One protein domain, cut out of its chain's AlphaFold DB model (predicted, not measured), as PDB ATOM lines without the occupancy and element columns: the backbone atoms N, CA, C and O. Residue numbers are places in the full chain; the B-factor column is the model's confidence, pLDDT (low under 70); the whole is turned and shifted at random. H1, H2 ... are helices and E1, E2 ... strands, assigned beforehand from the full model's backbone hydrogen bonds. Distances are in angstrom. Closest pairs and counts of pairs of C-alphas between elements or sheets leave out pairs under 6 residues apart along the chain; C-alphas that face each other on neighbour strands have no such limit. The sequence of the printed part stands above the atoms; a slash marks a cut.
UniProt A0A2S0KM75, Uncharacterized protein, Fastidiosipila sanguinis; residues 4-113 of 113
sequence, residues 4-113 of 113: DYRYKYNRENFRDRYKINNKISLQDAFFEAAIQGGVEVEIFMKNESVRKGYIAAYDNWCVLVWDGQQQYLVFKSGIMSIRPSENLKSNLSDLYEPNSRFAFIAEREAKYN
ATOM      1  N   ASP A   4     281.210 152.546 278.760       50.59
ATOM      2  CA  ASP A   4     282.412 152.051 278.083       50.59
ATOM      3  C   ASP A   4     282.256 151.953 276.548       50.59
ATOM      4  O   ASP A   4     283.206 152.141 275.786       50.59
ATOM      5  N   TYR A   5     281.024 151.748 276.061       42.69
ATOM      6  CA  TYR A   5     280.742 151.605 274.628       42.69
ATOM      7  C   TYR A   5     280.812 152.931 273.858       42.69
ATOM      8  O   TYR A   5     281.348 152.975 272.749       42.69
ATOM      9  N   ARG A   6     280.304 154.032 274.434       45.69
ATOM     10  CA  ARG A   6     280.373 155.363 273.795       45.69
ATOM     11  C   ARG A   6     281.812 155.869 273.688       45.69
ATOM     12  O   ARG A   6     282.160 156.483 272.681       45.69
ATOM     13  N   TYR A   7     282.645 155.564 274.683       50.47
ATOM     14  CA  TYR A   7     284.066 155.908 274.666       50.47
ATOM     15  C   TYR A   7     284.825 155.193 273.542       50.47
ATOM     16  O   TYR A   7     285.574 155.834 272.805       50.47
ATOM     17  N   LYS A   8     284.601 153.886 273.358       48.03
ATOM     18  CA  LYS A   8     285.290 153.104 272.317       48.03
ATOM     19  C   LYS A   8     284.956 153.578 270.897       48.03
ATOM     20  O   LYS A   8     285.871 153.738 270.095       48.03
ATOM     21  N   TYR A   9     283.691 153.891 270.611       44.44
ATOM     22  CA  TYR A   9     283.259 154.317 269.270       44.44
ATOM     23  C   TYR A   9     283.838 155.677 268.834       44.44
ATOM     24  O   TYR A   9     284.225 155.856 267.677       44.44
ATOM     25  N   ASN A  10     283.941 156.643 269.755       48.75
ATOM     26  CA  ASN A  10     284.565 157.934 269.450       48.75
ATOM     27  C   ASN A  10     286.090 157.817 269.301       48.75
ATOM     28  O   ASN A  10     286.666 158.510 268.468       48.75
ATOM     29  N   ARG A  11     286.743 156.917 270.050       50.97
ATOM     30  CA  ARG A  11     288.206 156.742 270.053       50.97
ATOM     31  C   ARG A  11     288.780 156.317 268.698       50.97
ATOM     32  O   ARG A  11     289.824 156.834 268.298       50.97
ATOM     33  N   GLU A  12     288.132 155.379 268.009       48.84
ATOM     34  CA  GLU A  12     288.620 154.861 266.719       48.84
ATOM     35  C   GLU A  12     288.512 155.921 265.615       48.84
ATOM     36  O   GLU A  12     289.505 156.242 264.968       48.84
ATOM     37  N   ASN A  13     287.364 156.593 265.519       47.03
ATOM     38  CA  ASN A  13     287.135 157.656 264.535       47.03
ATOM     39  C   ASN A  13     287.978 158.929 264.775       47.03
ATOM     40  O   ASN A  13     288.197 159.718 263.851       47.03
ATOM     41  N   PHE A  14     288.435 159.174 266.010       53.66
ATOM     42  CA  PHE A  14     289.280 160.331 266.339       53.66
ATOM     43  C   PHE A  14     290.759 160.076 266.021       53.66
ATOM     44  O   PHE A  14     291.426 160.951 265.471       53.66
ATOM     45  N   ARG A  15     291.266 158.862 266.298       50.75
ATOM     46  CA  ARG A  15     292.656 158.472 265.991       50.75
ATOM     47  C   ARG A  15     292.989 158.596 264.509       50.75
ATOM     48  O   ARG A  15     294.095 159.018 264.174       50.75
ATOM     49  N   ASP A  16     292.043 158.278 263.636       51.91
ATOM     50  CA  ASP A  16     292.282 158.293 262.192       51.91
ATOM     51  C   ASP A  16     292.364 159.713 261.611       51.91
ATOM     52  O   ASP A  16     293.088 159.932 260.640       51.91
ATOM     53  N   ARG A  17     291.737 160.715 262.248       47.12
ATOM     54  CA  ARG A  17     291.843 162.123 261.818       47.12
ATOM     55  C   ARG A  17     293.173 162.793 262.179       47.12
ATOM     56  O   ARG A  17     293.562 163.739 261.503       47.12
ATOM     57  N   TYR A  18     293.894 162.292 263.184       49.62
ATOM     58  CA  TYR A  18     295.159 162.879 263.657       49.62
ATOM     59  C   TYR A  18     296.418 162.123 263.207       49.62
ATOM     60  O   TYR A  18     297.530 162.593 263.431       49.62
ATOM     61  N   LYS A  19     296.277 160.993 262.501       46.09
ATOM     62  CA  LYS A  19     297.404 160.248 261.907       46.09
ATOM     63  C   LYS A  19     298.026 160.905 260.664       46.09
ATOM     64  O   LYS A  19     298.957 160.347 260.095       46.09
ATOM     65  N   ILE A  20     297.545 162.076 260.239       44.81
ATOM     66  CA  ILE A  20     298.005 162.732 259.002       44.81
ATOM     67  C   ILE A  20     299.216 163.663 259.240       44.81
ATOM     68  O   ILE A  20     299.867 164.071 258.289       44.81
ATOM     69  N   ASN A  21     299.615 163.926 260.489       42.59
ATOM     70  CA  ASN A  21     300.923 164.504 260.821       42.59
ATOM     71  C   ASN A  21     301.304 164.097 262.249       42.59
ATOM     72  O   ASN A  21     300.506 164.267 263.160       42.59
ATOM     73  N   ASN A  22     302.520 163.582 262.449       51.53
ATOM     74  CA  ASN A  22     303.052 162.970 263.685       51.53
ATOM     75  C   ASN A  22     303.136 163.885 264.940       51.53
ATOM     76  O   ASN A  22     303.963 163.651 265.818       51.53
ATOM     77  N   LYS A  23     302.315 164.934 265.068       59.47
ATOM     78  CA  LYS A  23     302.317 165.856 266.211       59.47
ATOM     79  C   LYS A  23     300.889 166.155 266.671       59.47
ATOM     80  O   LYS A  23     300.160 166.900 266.023       59.47
ATOM     81  N   ILE A  24     300.502 165.577 267.809       69.75
ATOM     82  CA  ILE A  24     299.270 165.932 268.527       69.75
ATOM     83  C   ILE A  24     299.443 167.359 269.065       69.75
ATOM     84  O   ILE A  24     300.498 167.689 269.613       69.75
ATOM     85  N   SER A  25     298.439 168.225 268.890       84.12
ATOM     86  CA  SER A  25     298.524 169.593 269.409       84.12
ATOM     87  C   SER A  25     298.514 169.591 270.943       84.12
ATOM     88  O   SER A  25     297.928 168.708 271.565       84.12
ATOM     89  N   LEU A  26     299.118 170.602 271.579       85.56
ATOM     90  CA  LEU A  26     299.086 170.745 273.045       85.56
ATOM     91  C   LEU A  26     297.648 170.728 273.591       85.56
ATOM     92  O   LEU A  26     297.389 170.182 274.659       85.56
ATOM     93  N   GLN A  27     296.720 171.325 272.845       90.69
ATOM     94  CA  GLN A  27     295.314 171.390 273.212       90.69
ATOM     95  C   GLN A  27     294.660 170.006 273.186       90.69
ATOM     96  O   GLN A  27     294.003 169.626 274.152       90.69
ATOM     97  N   ASP A  28     294.870 169.251 272.109       88.94
ATOM     98  CA  ASP A  28     294.331 167.895 271.984       88.94
ATOM     99  C   ASP A  28     294.962 166.972 273.031       88.94
ATOM    100  O   ASP A  28     294.259 166.203 273.674       88.94
ATOM    101  N   ALA A  29     296.270 167.107 273.280       86.88
ATOM    102  CA  ALA A  29     296.972 166.356 274.317       86.88
ATOM    103  C   ALA A  29     296.413 166.642 275.721       86.88
ATOM    104  O   ALA A  29     296.242 165.717 276.514       86.88
ATOM    105  N   PHE A  30     296.100 167.907 276.025       92.12
ATOM    106  CA  PHE A  30     295.464 168.294 277.285       92.12
ATOM    107  C   PHE A  30     294.074 167.661 277.426       92.12
ATOM    108  O   PHE A  30     293.789 167.019 278.438       92.12
ATOM    109  N   PHE A  31     293.213 167.816 276.417       92.94
ATOM    110  CA  PHE A  31     291.851 167.290 276.481       92.94
ATOM    111  C   PHE A  31     291.818 165.767 276.517       92.94
ATOM    112  O   PHE A  31     291.067 165.194 277.302       92.94
ATOM    113  N   GLU A  32     292.663 165.109 275.728       88.88
ATOM    114  CA  GLU A  32     292.766 163.656 275.724       88.88
ATOM    115  C   GLU A  32     293.235 163.129 277.083       88.88
ATOM    116  O   GLU A  32     292.655 162.179 277.601       88.88
ATOM    117  N   ALA A  33     294.226 163.770 277.708       88.19
ATOM    118  CA  ALA A  33     294.700 163.359 279.025       88.19
ATOM    119  C   ALA A  33     293.644 163.559 280.122       88.19
ATOM    120  O   ALA A  33     293.485 162.691 280.977       88.19
ATOM    121  N   ALA A  34     292.883 164.658 280.073       91.62
ATOM    122  CA  ALA A  34     291.771 164.886 280.997       91.62
ATOM    123  C   ALA A  34     290.661 163.834 280.829       91.62
ATOM    124  O   ALA A  34     290.162 163.301 281.820       91.62
ATOM    125  N   ILE A  35     290.313 163.489 279.584       91.44
ATOM    126  CA  ILE A  35     289.307 162.465 279.273       91.44
ATOM    127  C   ILE A  35     289.776 161.075 279.722       91.44
ATOM    128  O   ILE A  35     289.035 160.373 280.407       91.44
ATOM    129  N   GLN A  36     290.994 160.671 279.347       85.31
ATOM    130  CA  GLN A  36     291.541 159.347 279.666       85.31
ATOM    131  C   GLN A  36     291.761 159.156 281.166       85.31
ATOM    132  O   GLN A  36     291.518 158.067 281.682       85.31
ATOM    133  N   GLY A  37     292.211 160.204 281.857       86.50
ATOM    134  CA  GLY A  37     292.376 160.186 283.306       86.50
ATOM    135  C   GLY A  37     291.057 160.287 284.071       86.50
ATOM    136  O   GLY A  37     291.051 160.045 285.272       86.50
ATOM    137  N   GLY A  38     289.948 160.636 283.406       88.50
ATOM    138  CA  GLY A  38     288.689 160.929 284.086       88.50
ATOM    139  C   GLY A  38     288.838 162.081 285.082       88.50
ATOM    140  O   GLY A  38     288.263 162.027 286.164       88.50
ATOM    141  N   VAL A  39     289.637 163.092 284.737       92.31
ATOM    142  CA  VAL A  39     289.983 164.204 285.628       92.31
ATOM    143  C   VAL A  39     288.919 165.292 285.535       92.31
ATOM    144  O   VAL A  39     288.575 165.753 284.443       92.31
ATOM    145  N   GLU A  40     288.395 165.716 286.685       96.94
ATOM    146  CA  GLU A  40     287.486 166.860 286.762       96.94
ATOM    147  C   GLU A  40     288.234 168.156 286.421       96.94
ATOM    148  O   GLU A  40     289.388 168.352 286.805       96.94
ATOM    149  N   VAL A  41     287.581 169.065 285.700       97.81
ATOM    150  CA  VAL A  41     288.143 170.362 285.329       97.81
ATOM    151  C   VAL A  41     287.264 171.513 285.802       97.81
ATOM    152  O   VAL A  41     286.036 171.430 285.813       97.81
ATOM    153  N   GLU A  42     287.907 172.628 286.128       98.38
ATOM    154  CA  GLU A  42     287.291 173.942 286.276       98.38
ATOM    155  C   GLU A  42     287.552 174.756 285.004       98.38
ATOM    156  O   GLU A  42     288.700 174.993 284.619       98.38
ATOM    157  N   ILE A  43     286.490 175.204 284.340       98.00
ATOM    158  CA  ILE A  43     286.552 176.062 283.158       98.00
ATOM    159  C   ILE A  43     286.175 177.473 283.577       98.00
ATOM    160  O   ILE A  43     285.024 177.743 283.926       98.00
ATOM    161  N   PHE A  44     287.156 178.364 283.513       98.31
ATOM    162  CA  PHE A  44     286.994 179.779 283.791       98.31
ATOM    163  C   PHE A  44     286.621 180.489 282.499       98.31
ATOM    164  O   PHE A  44     287.338 180.414 281.497       98.31
ATOM    165  N   MET A  45     285.493 181.182 282.519       98.06
ATOM    166  CA  MET A  45     284.982 181.930 281.381       98.06
ATOM    167  C   MET A  45     285.437 183.390 281.450       98.06
ATOM    168  O   MET A  45     285.736 183.918 282.519       98.06
ATOM    169  N   LYS A  46     285.437 184.081 280.308       97.75
ATOM    170  CA  LYS A  46     285.772 185.517 280.221       97.75
ATOM    171  C   LYS A  46     284.832 186.423 281.019       97.75
ATOM    172  O   LYS A  46     285.212 187.529 281.367       97.75
ATOM    173  N   ASN A  47     283.609 185.965 281.281       95.62
ATOM    174  CA  ASN A  47     282.623 186.667 282.104       95.62
ATOM    175  C   ASN A  47     282.715 186.289 283.594       95.62
ATOM    176  O   ASN A  47     281.722 186.423 284.302       95.62
ATOM    177  N   GLU A  48     283.847 185.731 284.030       95.44
ATOM    178  CA  GLU A  48     284.135 185.325 285.414       95.44
ATOM    179  C   GLU A  48     283.293 184.151 285.947       95.44
ATOM    180  O   GLU A  48     283.532 183.668 287.052       95.44
ATOM    181  N   SER A  49     282.353 183.618 285.159       96.75
ATOM    182  CA  SER A  49     281.642 182.392 285.531       96.75
ATOM    183  C   SER A  49     282.558 181.166 285.452       96.75
ATOM    184  O   SER A  49     283.461 181.089 284.614       96.75
ATOM    185  N   VAL A  50     282.304 180.185 286.320       97.25
ATOM    186  CA  VAL A  50     283.067 178.932 286.381       97.25
ATOM    187  C   VAL A  50     282.137 177.754 286.130       97.25
ATOM    188  O   VAL A  50     281.042 177.680 286.691       97.25
ATOM    189  N   ARG A  51     282.578 176.816 285.291       96.19
ATOM    190  CA  ARG A  51     281.916 175.523 285.087       96.19
ATOM    191  C   ARG A  51     282.824 174.414 285.587       96.19
ATOM    192  O   ARG A  51     283.992 174.384 285.220       96.19
ATOM    193  N   LYS A  52     282.288 173.520 286.414       97.44
ATOM    194  CA  LYS A  52     283.002 172.342 286.913       97.44
ATOM    195  C   LYS A  52     282.407 171.083 286.308       97.44
ATOM    196  O   LYS A  52     281.198 171.031 286.096       97.44
ATOM    197  N   GLY A  53     283.247 170.101 286.019       96.81
ATOM    198  CA  GLY A  53     282.804 168.787 285.575       96.81
ATOM    199  C   GLY A  53     283.862 168.066 284.755       96.81
ATOM    200  O   GLY A  53     285.012 168.487 284.675       96.81
ATOM    201  N   TYR A  54     283.460 166.978 284.115       97.25
ATOM    202  CA  TYR A  54     284.334 166.144 283.300       97.25
ATOM    203  C   TYR A  54     284.218 166.526 281.833       97.25
ATOM    204  O   TYR A  54     283.120 166.776 281.326       97.25
ATOM    205  N   ILE A  55     285.346 166.523 281.129       96.44
ATOM    206  CA  ILE A  55     285.349 166.696 279.678       96.44
ATOM    207  C   ILE A  55     284.799 165.412 279.059       96.44
ATOM    208  O   ILE A  55     285.357 164.335 279.237       96.44
ATOM    209  N   ALA A  56     283.679 165.523 278.350       92.44
ATOM    210  CA  ALA A  56     283.022 164.390 277.706       92.44
ATOM    211  C   ALA A  56     283.412 164.267 276.224       92.44
ATOM    212  O   ALA A  56     283.519 163.161 275.697       92.44
ATOM    213  N   ALA A  57     283.603 165.403 275.549       90.50
ATOM    214  CA  ALA A  57     284.021 165.492 274.153       90.50
ATOM    215  C   ALA A  57     284.547 166.901 273.848       90.50
ATOM    216  O   ALA A  57     284.277 167.847 274.588       90.50
ATOM    217  N   TYR A  58     285.260 167.058 272.736       96.12
ATOM    218  CA  TYR A  58     285.674 168.360 272.222       96.12
ATOM    219  C   TYR A  58     285.827 168.315 270.699       96.12
ATOM    220  O   TYR A  58     286.026 167.254 270.107       96.12
ATOM    221  N   ASP A  59     285.744 169.484 270.076       93.56
ATOM    222  CA  ASP A  59     286.112 169.708 268.680       93.56
ATOM    223  C   ASP A  59     286.917 171.010 268.563       93.56
ATOM    224  O   ASP A  59     287.394 171.535 269.564       93.56
ATOM    225  N   ASN A  60     287.082 171.566 267.364       92.88
ATOM    226  CA  ASN A  60     287.860 172.790 267.167       92.88
ATOM    227  C   ASN A  60     287.278 174.034 267.870       92.88
ATOM    228  O   ASN A  60     288.032 174.950 268.195       92.88
ATOM    229  N   TRP A  61     285.969 174.087 268.126       96.62
ATOM    230  CA  TRP A  61     285.270 175.295 268.580       96.62
ATOM    231  C   TRP A  61     284.656 175.171 269.967       96.62
ATOM    232  O   TRP A  61     284.463 176.189 270.636       96.62
ATOM    233  N   CYS A  62     284.351 173.958 270.417       97.06
ATOM    234  CA  CYS A  62     283.646 173.727 271.664       97.06
ATOM    235  C   CYS A  62     284.213 172.557 272.473       97.06
ATOM    236  O   CYS A  62     284.989 171.727 271.993       97.06
ATOM    237  N   VAL A  63     283.842 172.544 273.750       97.69
ATOM    238  CA  VAL A  63     284.118 171.478 274.711       97.69
ATOM    239  C   VAL A  63     282.791 171.109 275.360       97.69
ATOM    240  O   VAL A  63     282.078 171.981 275.856       97.69
ATOM    241  N   LEU A  64     282.446 169.827 275.347       97.62
ATOM    242  CA  LEU A  64     281.296 169.292 276.063       97.62
ATOM    243  C   LEU A  64     281.730 168.887 277.470       97.62
ATOM    244  O   LEU A  64     282.643 168.078 277.636       97.62
ATOM    245  N   VAL A  65     281.046 169.427 278.472       97.12
ATOM    246  CA  VAL A  65     281.353 169.236 279.891       97.12
ATOM    247  C   VAL A  65     280.146 168.623 280.574       97.12
ATOM    248  O   VAL A  65     279.017 169.028 280.300       97.12
ATOM    249  N   TRP A  66     280.365 167.665 281.463       96.50
ATOM    250  CA  TRP A  66     279.300 167.008 282.213       96.50
ATOM    251  C   TRP A  66     279.610 167.025 283.708       96.50
ATOM    252  O   TRP A  66     280.649 166.525 284.128       96.50
ATOM    253  N   ASP A  67     278.706 167.590 284.509       94.56
ATOM    254  CA  ASP A  67     278.856 167.704 285.972       94.56
ATOM    255  C   ASP A  67     278.203 166.540 286.747       94.56
ATOM    256  O   ASP A  67     278.129 166.555 287.973       94.56
ATOM    257  N   GLY A  68     277.704 165.522 286.038       91.62
ATOM    258  CA  GLY A  68     276.936 164.413 286.609       91.62
ATOM    259  C   GLY A  68     275.419 164.577 286.473       91.62
ATOM    260  O   GLY A  68     274.714 163.573 286.383       91.62
ATOM    261  N   GLN A  69     274.914 165.810 286.381       94.25
ATOM    262  CA  GLN A  69     273.485 166.126 286.254       94.25
ATOM    263  C   GLN A  69     273.153 166.707 284.879       94.25
ATOM    264  O   GLN A  69     272.212 166.266 284.220       94.25
ATOM    265  N   GLN A  70     273.939 167.681 284.425       94.19
ATOM    266  CA  GLN A  70     273.705 168.446 283.207       94.19
ATOM    267  C   GLN A  70     274.930 168.447 282.299       94.19
ATOM    268  O   GLN A  70     276.077 168.312 282.730       94.19
ATOM    269  N   GLN A  71     274.663 168.592 281.005       95.44
ATOM    270  CA  GLN A  71     275.685 168.767 279.984       95.44
ATOM    271  C   GLN A  71     275.759 170.237 279.582       95.44
ATOM    272  O   GLN A  71     274.740 170.863 279.298       95.44
ATOM    273  N   TYR A  72     276.975 170.761 279.494       96.56
ATOM    274  CA  TYR A  72     277.255 172.109 279.026       96.56
ATOM    275  C   TYR A  72     278.095 172.029 277.759       96.56
ATOM    276  O   TYR A  72     279.219 171.527 277.781       96.56
ATOM    277  N   LEU A  73     277.566 172.549 276.654       97.94
ATOM    278  CA  LEU A  73     278.358 172.796 275.455       97.94
ATOM    279  C   LEU A  73     279.017 174.171 275.588       97.94
ATOM    280  O   LEU A  73     278.352 175.203 275.495       97.94
ATOM    281  N   VAL A  74     280.319 174.185 275.850       97.62
ATOM    282  CA  VAL A  74     281.080 175.405 276.123       97.62
ATOM    283  C   VAL A  74     281.849 175.825 274.876       97.62
ATOM    284  O   VAL A  74     282.698 175.086 274.382       97.62
ATOM    285  N   PHE A  75     281.591 177.033 274.371       98.25
ATOM    286  CA  PHE A  75     282.347 177.600 273.253       98.25
ATOM    287  C   PHE A  75     283.723 178.092 273.707       98.25
ATOM    288  O   PHE A  75     283.829 178.934 274.603       98.25
ATOM    289  N   LYS A  76     284.781 177.638 273.028       97.44
ATOM    290  CA  LYS A  76     286.181 177.980 273.328       97.44
ATOM    291  C   LYS A  76     286.467 179.477 273.231       97.44
ATOM    292  O   LYS A  76     287.303 179.982 273.969       97.44
ATOM    293  N   SER A  77     285.738 180.212 272.390       97.69
ATOM    294  CA  SER A  77     285.855 181.674 272.282       97.69
ATOM    295  C   SER A  77     285.517 182.414 273.584       97.69
ATOM    296  O   SER A  77     286.009 183.527 273.793       97.69
ATOM    297  N   GLY A  78     284.704 181.811 274.459       97.19
ATOM    298  CA  GLY A  78     284.328 182.346 275.769       97.19
ATOM    299  C   GLY A  78     285.182 181.833 276.931       97.19
ATOM    300  O   GLY A  78     285.045 182.350 278.038       97.19
ATOM    301  N   ILE A  79     286.054 180.850 276.694       98.06
ATOM    302  CA  ILE A  79     286.934 180.278 277.716       98.06
ATOM    303  C   ILE A  79     288.132 181.212 277.922       98.06
ATOM    304  O   ILE A  79     288.740 181.691 276.966       98.06
ATOM    305  N   MET A  80     288.458 181.476 279.185       98.12
ATOM    306  CA  MET A  80     289.679 182.162 279.604       98.12
ATOM    307  C   MET A  80     290.770 181.149 279.966       98.12
ATOM    308  O   MET A  80     291.898 181.269 279.493       98.12
ATOM    309  N   SER A  81     290.444 180.139 280.775       98.00
ATOM    310  CA  SER A  81     291.372 179.065 281.141       98.00
ATOM    311  C   SER A  81     290.631 177.789 281.544       98.00
ATOM    312  O   SER A  81     289.440 177.813 281.854       98.00
ATOM    313  N   ILE A  82     291.343 176.661 281.518       98.06
ATOM    314  CA  ILE A  82     290.853 175.363 281.990       98.06
ATOM    315  C   ILE A  82     291.886 174.818 282.968       98.06
ATOM    316  O   ILE A  82     293.069 174.739 282.632       98.06
ATOM    317  N   ARG A  83     291.448 174.468 284.175       97.88
ATOM    318  CA  ARG A  83     292.302 173.940 285.238       97.88
ATOM    319  C   ARG A  83     291.839 172.531 285.608       97.88
ATOM    320  O   ARG A  83     290.691 172.387 286.017       97.88
ATOM    321  N   PRO A  84     292.690 171.505 285.483       97.06
ATOM    322  CA  PRO A  84     292.367 170.182 285.997       97.06
ATOM    323  C   PRO A  84     292.476 170.164 287.530       97.06
ATOM    324  O   PRO A  84     293.282 170.899 288.103       97.06
ATOM    325  N   SER A  85     291.659 169.345 288.193       95.50
ATOM    326  CA  SER A  85     291.677 169.189 289.655       95.50
ATOM    327  C   SER A  85     292.951 168.506 290.165       95.50
ATOM    328  O   SER A  85     293.343 168.704 291.314       95.50
ATOM    329  N   GLU A  86     293.628 167.762 289.294       90.94
ATOM    330  CA  GLU A  86     294.930 167.146 289.528       90.94
ATOM    331  C   GLU A  86     295.842 167.276 288.301       90.94
ATOM    332  O   GLU A  86     295.402 167.582 287.191       90.94
ATOM    333  N   ASN A  87     297.143 167.044 288.489       88.25
ATOM    334  CA  ASN A  87     298.093 167.072 287.380       88.25
ATOM    335  C   ASN A  87     297.779 165.960 286.374       88.25
ATOM    336  O   ASN A  87     297.769 164.775 286.714       88.25
ATOM    337  N   LEU A  88     297.581 166.345 285.114       85.62
ATOM    338  CA  LEU A  88     297.320 165.395 284.042       85.62
ATOM    339  C   LEU A  88     298.565 164.542 283.785       85.62
ATOM    340  O   LEU A  88     299.635 165.060 283.463       85.62
ATOM    341  N   LYS A  89     298.403 163.219 283.874       71.38
ATOM    342  CA  LYS A  89     299.401 162.237 283.436       71.38
ATOM    343  C   LYS A  89     299.304 162.062 281.929       71.38
ATOM    344  O   LYS A  89     298.859 161.037 281.424       71.38
ATOM    345  N   SER A  90     299.647 163.096 281.194       59.19
ATOM    346  CA  SER A  90     299.870 162.960 279.765       59.19
ATOM    347  C   SER A  90     301.282 162.428 279.548       59.19
ATOM    348  O   SER A  90     302.231 162.869 280.196       59.19
ATOM    349  N   ASN A  91     301.451 161.560 278.550       53.81
ATOM    350  CA  ASN A  91     302.743 161.361 277.893       53.81
ATOM    351  C   ASN A  91     303.135 162.640 277.118       53.81
ATOM    352  O   ASN A  91     303.483 162.589 275.941       53.81
ATOM    353  N   LEU A  92     303.043 163.819 277.749       50.16
ATOM    354  CA  LEU A  92     303.629 165.045 277.220       50.16
ATOM    355  C   LEU A  92     305.117 164.802 276.996       50.16
ATOM    356  O   LEU A  92     305.618 165.233 275.978       50.16
ATOM    357  N   SER A  93     305.788 164.008 277.833       46.94
ATOM    358  CA  SER A  93     307.151 163.519 277.594       46.94
ATOM    359  C   SER A  93     307.368 162.870 276.215       46.94
ATOM    360  O   SER A  93     308.428 163.080 275.640       46.94
ATOM    361  N   ASP A  94     306.381 162.170 275.640       46.84
ATOM    362  CA  ASP A  94     306.498 161.557 274.300       46.84
ATOM    363  C   ASP A  94     306.174 162.549 273.159       46.84
ATOM    364  O   ASP A  94     306.563 162.338 272.012       46.84
ATOM    365  N   LEU A  95     305.464 163.644 273.459       42.50
ATOM    366  CA  LEU A  95     305.180 164.758 272.535       42.50
ATOM    367  C   LEU A  95     306.198 165.908 272.663       42.50
ATOM    368  O   LEU A  95     306.206 166.841 271.853       42.50
ATOM    369  N   TYR A  96     307.041 165.845 273.691       44.22
ATOM    370  CA  TYR A  96     308.088 166.787 274.037       44.22
ATOM    371  C   TYR A  96     309.410 166.215 273.543       44.22
ATOM    372  O   TYR A  96     310.124 165.524 274.263       44.22
ATOM    373  N   GLU A  97     309.788 166.551 272.313       44.47
ATOM    374  CA  GLU A  97     311.201 166.436 271.959       44.47
ATOM    375  C   GLU A  97     312.052 167.225 272.987       44.47
ATOM    376  O   GLU A  97     311.586 168.266 273.483       44.47
ATOM    377  N   PRO A  98     313.293 166.784 273.284       43.53
ATOM    378  CA  PRO A  98     314.163 167.307 274.353       43.53
ATOM    379  C   PRO A  98     314.443 168.825 274.363       43.53
ATOM    380  O   PRO A  98     315.059 169.328 275.293       43.53
ATOM    381  N   ASN A  99     313.977 169.580 273.365       44.41
ATOM    382  CA  ASN A  99     314.123 171.037 273.267       44.41
ATOM    383  C   ASN A  99     312.913 171.830 273.798       44.41
ATOM    384  O   ASN A  99     312.802 173.039 273.587       44.41
ATOM    385  N   SER A 100     311.974 171.174 274.474       48.06
ATOM    386  CA  SER A 100     310.749 171.816 274.950       48.06
ATOM    387  C   SER A 100     310.994 172.588 276.256       48.06
ATOM    388  O   SER A 100     311.307 172.008 277.291       48.06
ATOM    389  N   ARG A 101     310.801 173.915 276.219       53.25
ATOM    390  CA  ARG A 101     311.061 174.909 277.290       53.25
ATOM    391  C   ARG A 101     310.540 174.549 278.696       53.25
ATOM    392  O   ARG A 101     311.056 175.096 279.662       53.25
ATOM    393  N   PHE A 102     309.564 173.646 278.836       46.88
ATOM    394  CA  PHE A 102     309.094 173.199 280.157       46.88
ATOM    395  C   PHE A 102     309.986 172.138 280.817       46.88
ATOM    396  O   PHE A 102     310.046 172.125 282.041       46.88
ATOM    397  N   ALA A 103     310.721 171.313 280.056       48.41
ATOM    398  CA  ALA A 103     311.723 170.409 280.639       48.41
ATOM    399  C   ALA A 103     312.794 171.219 281.393       48.41
ATOM    400  O   ALA A 103     313.144 170.911 282.527       48.41
ATOM    401  N   PHE A 104     313.181 172.358 280.811       51.56
ATOM    402  CA  PHE A 104     314.101 173.322 281.413       51.56
ATOM    403  C   PHE A 104     313.570 173.969 282.706       51.56
ATOM    404  O   PHE A 104     314.357 174.407 283.539       51.56
ATOM    405  N   ILE A 105     312.246 174.081 282.874       53.03
ATOM    406  CA  ILE A 105     311.630 174.647 284.086       53.03
ATOM    407  C   ILE A 105     311.579 173.584 285.184       53.03
ATOM    408  O   ILE A 105     312.036 173.857 286.290       53.03
ATOM    409  N   ALA A 106     311.131 172.367 284.863       52.69
ATOM    410  CA  ALA A 106     311.090 171.258 285.814       52.69
ATOM    411  C   ALA A 106     312.492 170.887 286.342       52.69
ATOM    412  O   ALA A 106     312.672 170.713 287.545       52.69
ATOM    413  N   GLU A 107     313.513 170.849 285.475       56.69
ATOM    414  CA  GLU A 107     314.906 170.633 285.899       56.69
ATOM    415  C   GLU A 107     315.453 171.784 286.751       56.69
ATOM    416  O   GLU A 107     316.235 171.548 287.673       56.69
ATOM    417  N   ARG A 108     315.051 173.036 286.487       52.59
ATOM    418  CA  ARG A 108     315.432 174.166 287.347       52.59
ATOM    419  C   ARG A 108     314.760 174.068 288.711       52.59
ATOM    420  O   ARG A 108     315.440 174.246 289.711       52.59
ATOM    421  N   GLU A 109     313.475 173.750 288.778       55.09
ATOM    422  CA  GLU A 109     312.765 173.619 290.056       55.09
ATOM    423  C   GLU A 109     313.290 172.456 290.911       55.09
ATOM    424  O   GLU A 109     313.342 172.590 292.131       55.09
ATOM    425  N   ALA A 110     313.758 171.367 290.293       55.62
ATOM    426  CA  ALA A 110     314.399 170.246 290.988       55.62
ATOM    427  C   ALA A 110     315.857 170.516 291.407       55.62
ATOM    428  O   ALA A 110     316.384 169.824 292.270       55.62
ATOM    429  N   LYS A 111     316.537 171.485 290.781       57.31
ATOM    430  CA  LYS A 111     317.934 171.839 291.088       57.31
ATOM    431  C   LYS A 111     318.063 172.913 292.173       57.31
ATOM    432  O   LYS A 111     319.147 173.085 292.727       57.31
ATOM    433  N   TYR A 112     316.994 173.663 292.431       58.34
ATOM    434  CA  TYR A 112     316.977 174.778 293.385       58.34
ATOM    435  C   TYR A 112     316.045 174.555 294.589       58.34
ATOM    436  O   TYR A 112     315.864 175.482 295.376       58.34
ATOM    437  N   ASN A 113     315.512 173.341 294.744       48.47
ATOM    438  CA  ASN A 113     314.868 172.823 295.955       48.47
ATOM    439  C   ASN A 113     315.587 171.547 296.407       48.47
ATOM    440  O   ASN A 113     315.410 171.173 297.585       48.47
TER     441      ASN A 113
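AT A GLANCE: This is residues 4 to 113 of the 113 residues of an uncharacterized protein of Fastidiosipila sanguinis (UniProt A0A2S0KM75). A small, strongly twisted sheet of five antiparallel strands folds at a sharp bend in E2 into an open, only partly rolled barrel, and helix H2 packs across E2. Helix H1 lies off to one side of this body, and the end of the chain reaches away from it past H3, with residues 97 to 102 and 104 to 113 sticking out. The printed part has 110 residues with four named helices and five named strands, in the order H1 H2 E1 E2 E3 E4 E5 H3 H4, and its class is mixed. The sheet order is E4 E3 E2 E1 E5, all antiparallel. The whole is only just compact, close to loose, with a radius of gyration of the C-alphas of 15.7 A and spans of 45 by 36 by 26 A.

HOW THE PARTS SIT: H1, residues 4 to 18, is not on the sheet, and it is apart from H2, residues 26 to 37. H2 is on the sheet at a height of 8.3 A, over E2, residues 50 to 58, and runs across the strands at 90 degrees to E2 on the local plane; the closest C-alphas, of Ile 35 and Ile 55, are 5.8 A apart. E2 bends by 87 degrees at residue 54 and its pairing is staggered. Its residues 50 to 54 pair with E1, residues 40 to 45, in a hairpin with N 43 and O 51 at 2.8 A, and its residues 54 to 58 pair with E3, residues 62 to 66, in a hairpin with N 56 and O 64 at 2.8 A. E3 and E4, residues 71 to 75, form a third hairpin, with N 74 and O 63 at 2.8 A. E1 to E4 form a meander, each strand the antiparallel neighbour of the one before. E5, residues 79 to 84, is antiparallel to E1, with N 44 and O 81 at 2.9 A; E4 and E5, the edge strands, meet only through their link. H3, residues 92 to 95, is close to H2 but not clearly touching, with the C-alphas of Ala 29 and Leu 92 closest at 7.4 A. H4, residues 103 to 111, is apart from H3. Every O i to N i+4 pair is within hydrogen-bond range in H2 and H4, but 7 of 11 in H1; H3 is too short for such a pair.

IN THESE COORDINATES: H1 begins at C-alpha 4, (282.412, 152.051, 278.083), and is 22.1 A long. H2 is 16.2 A, E1 16.2 A, E2 17.9 A, E3 13.2 A, E4 13.0 A and E5 14.1 A long. H3 is 4.9 A long, and H4, 12.2 A, ends at C-alpha 111, (317.934, 171.839, 291.088).

THE WHOLE: The C-alphas farthest apart, of Tyr 5 and Tyr 112, are 46.9 A apart. The printed part has no cut, and no link is long. The mean pLDDT of the printed part is 76.1, with residues 4 to 24 and 90 to 113 under 70.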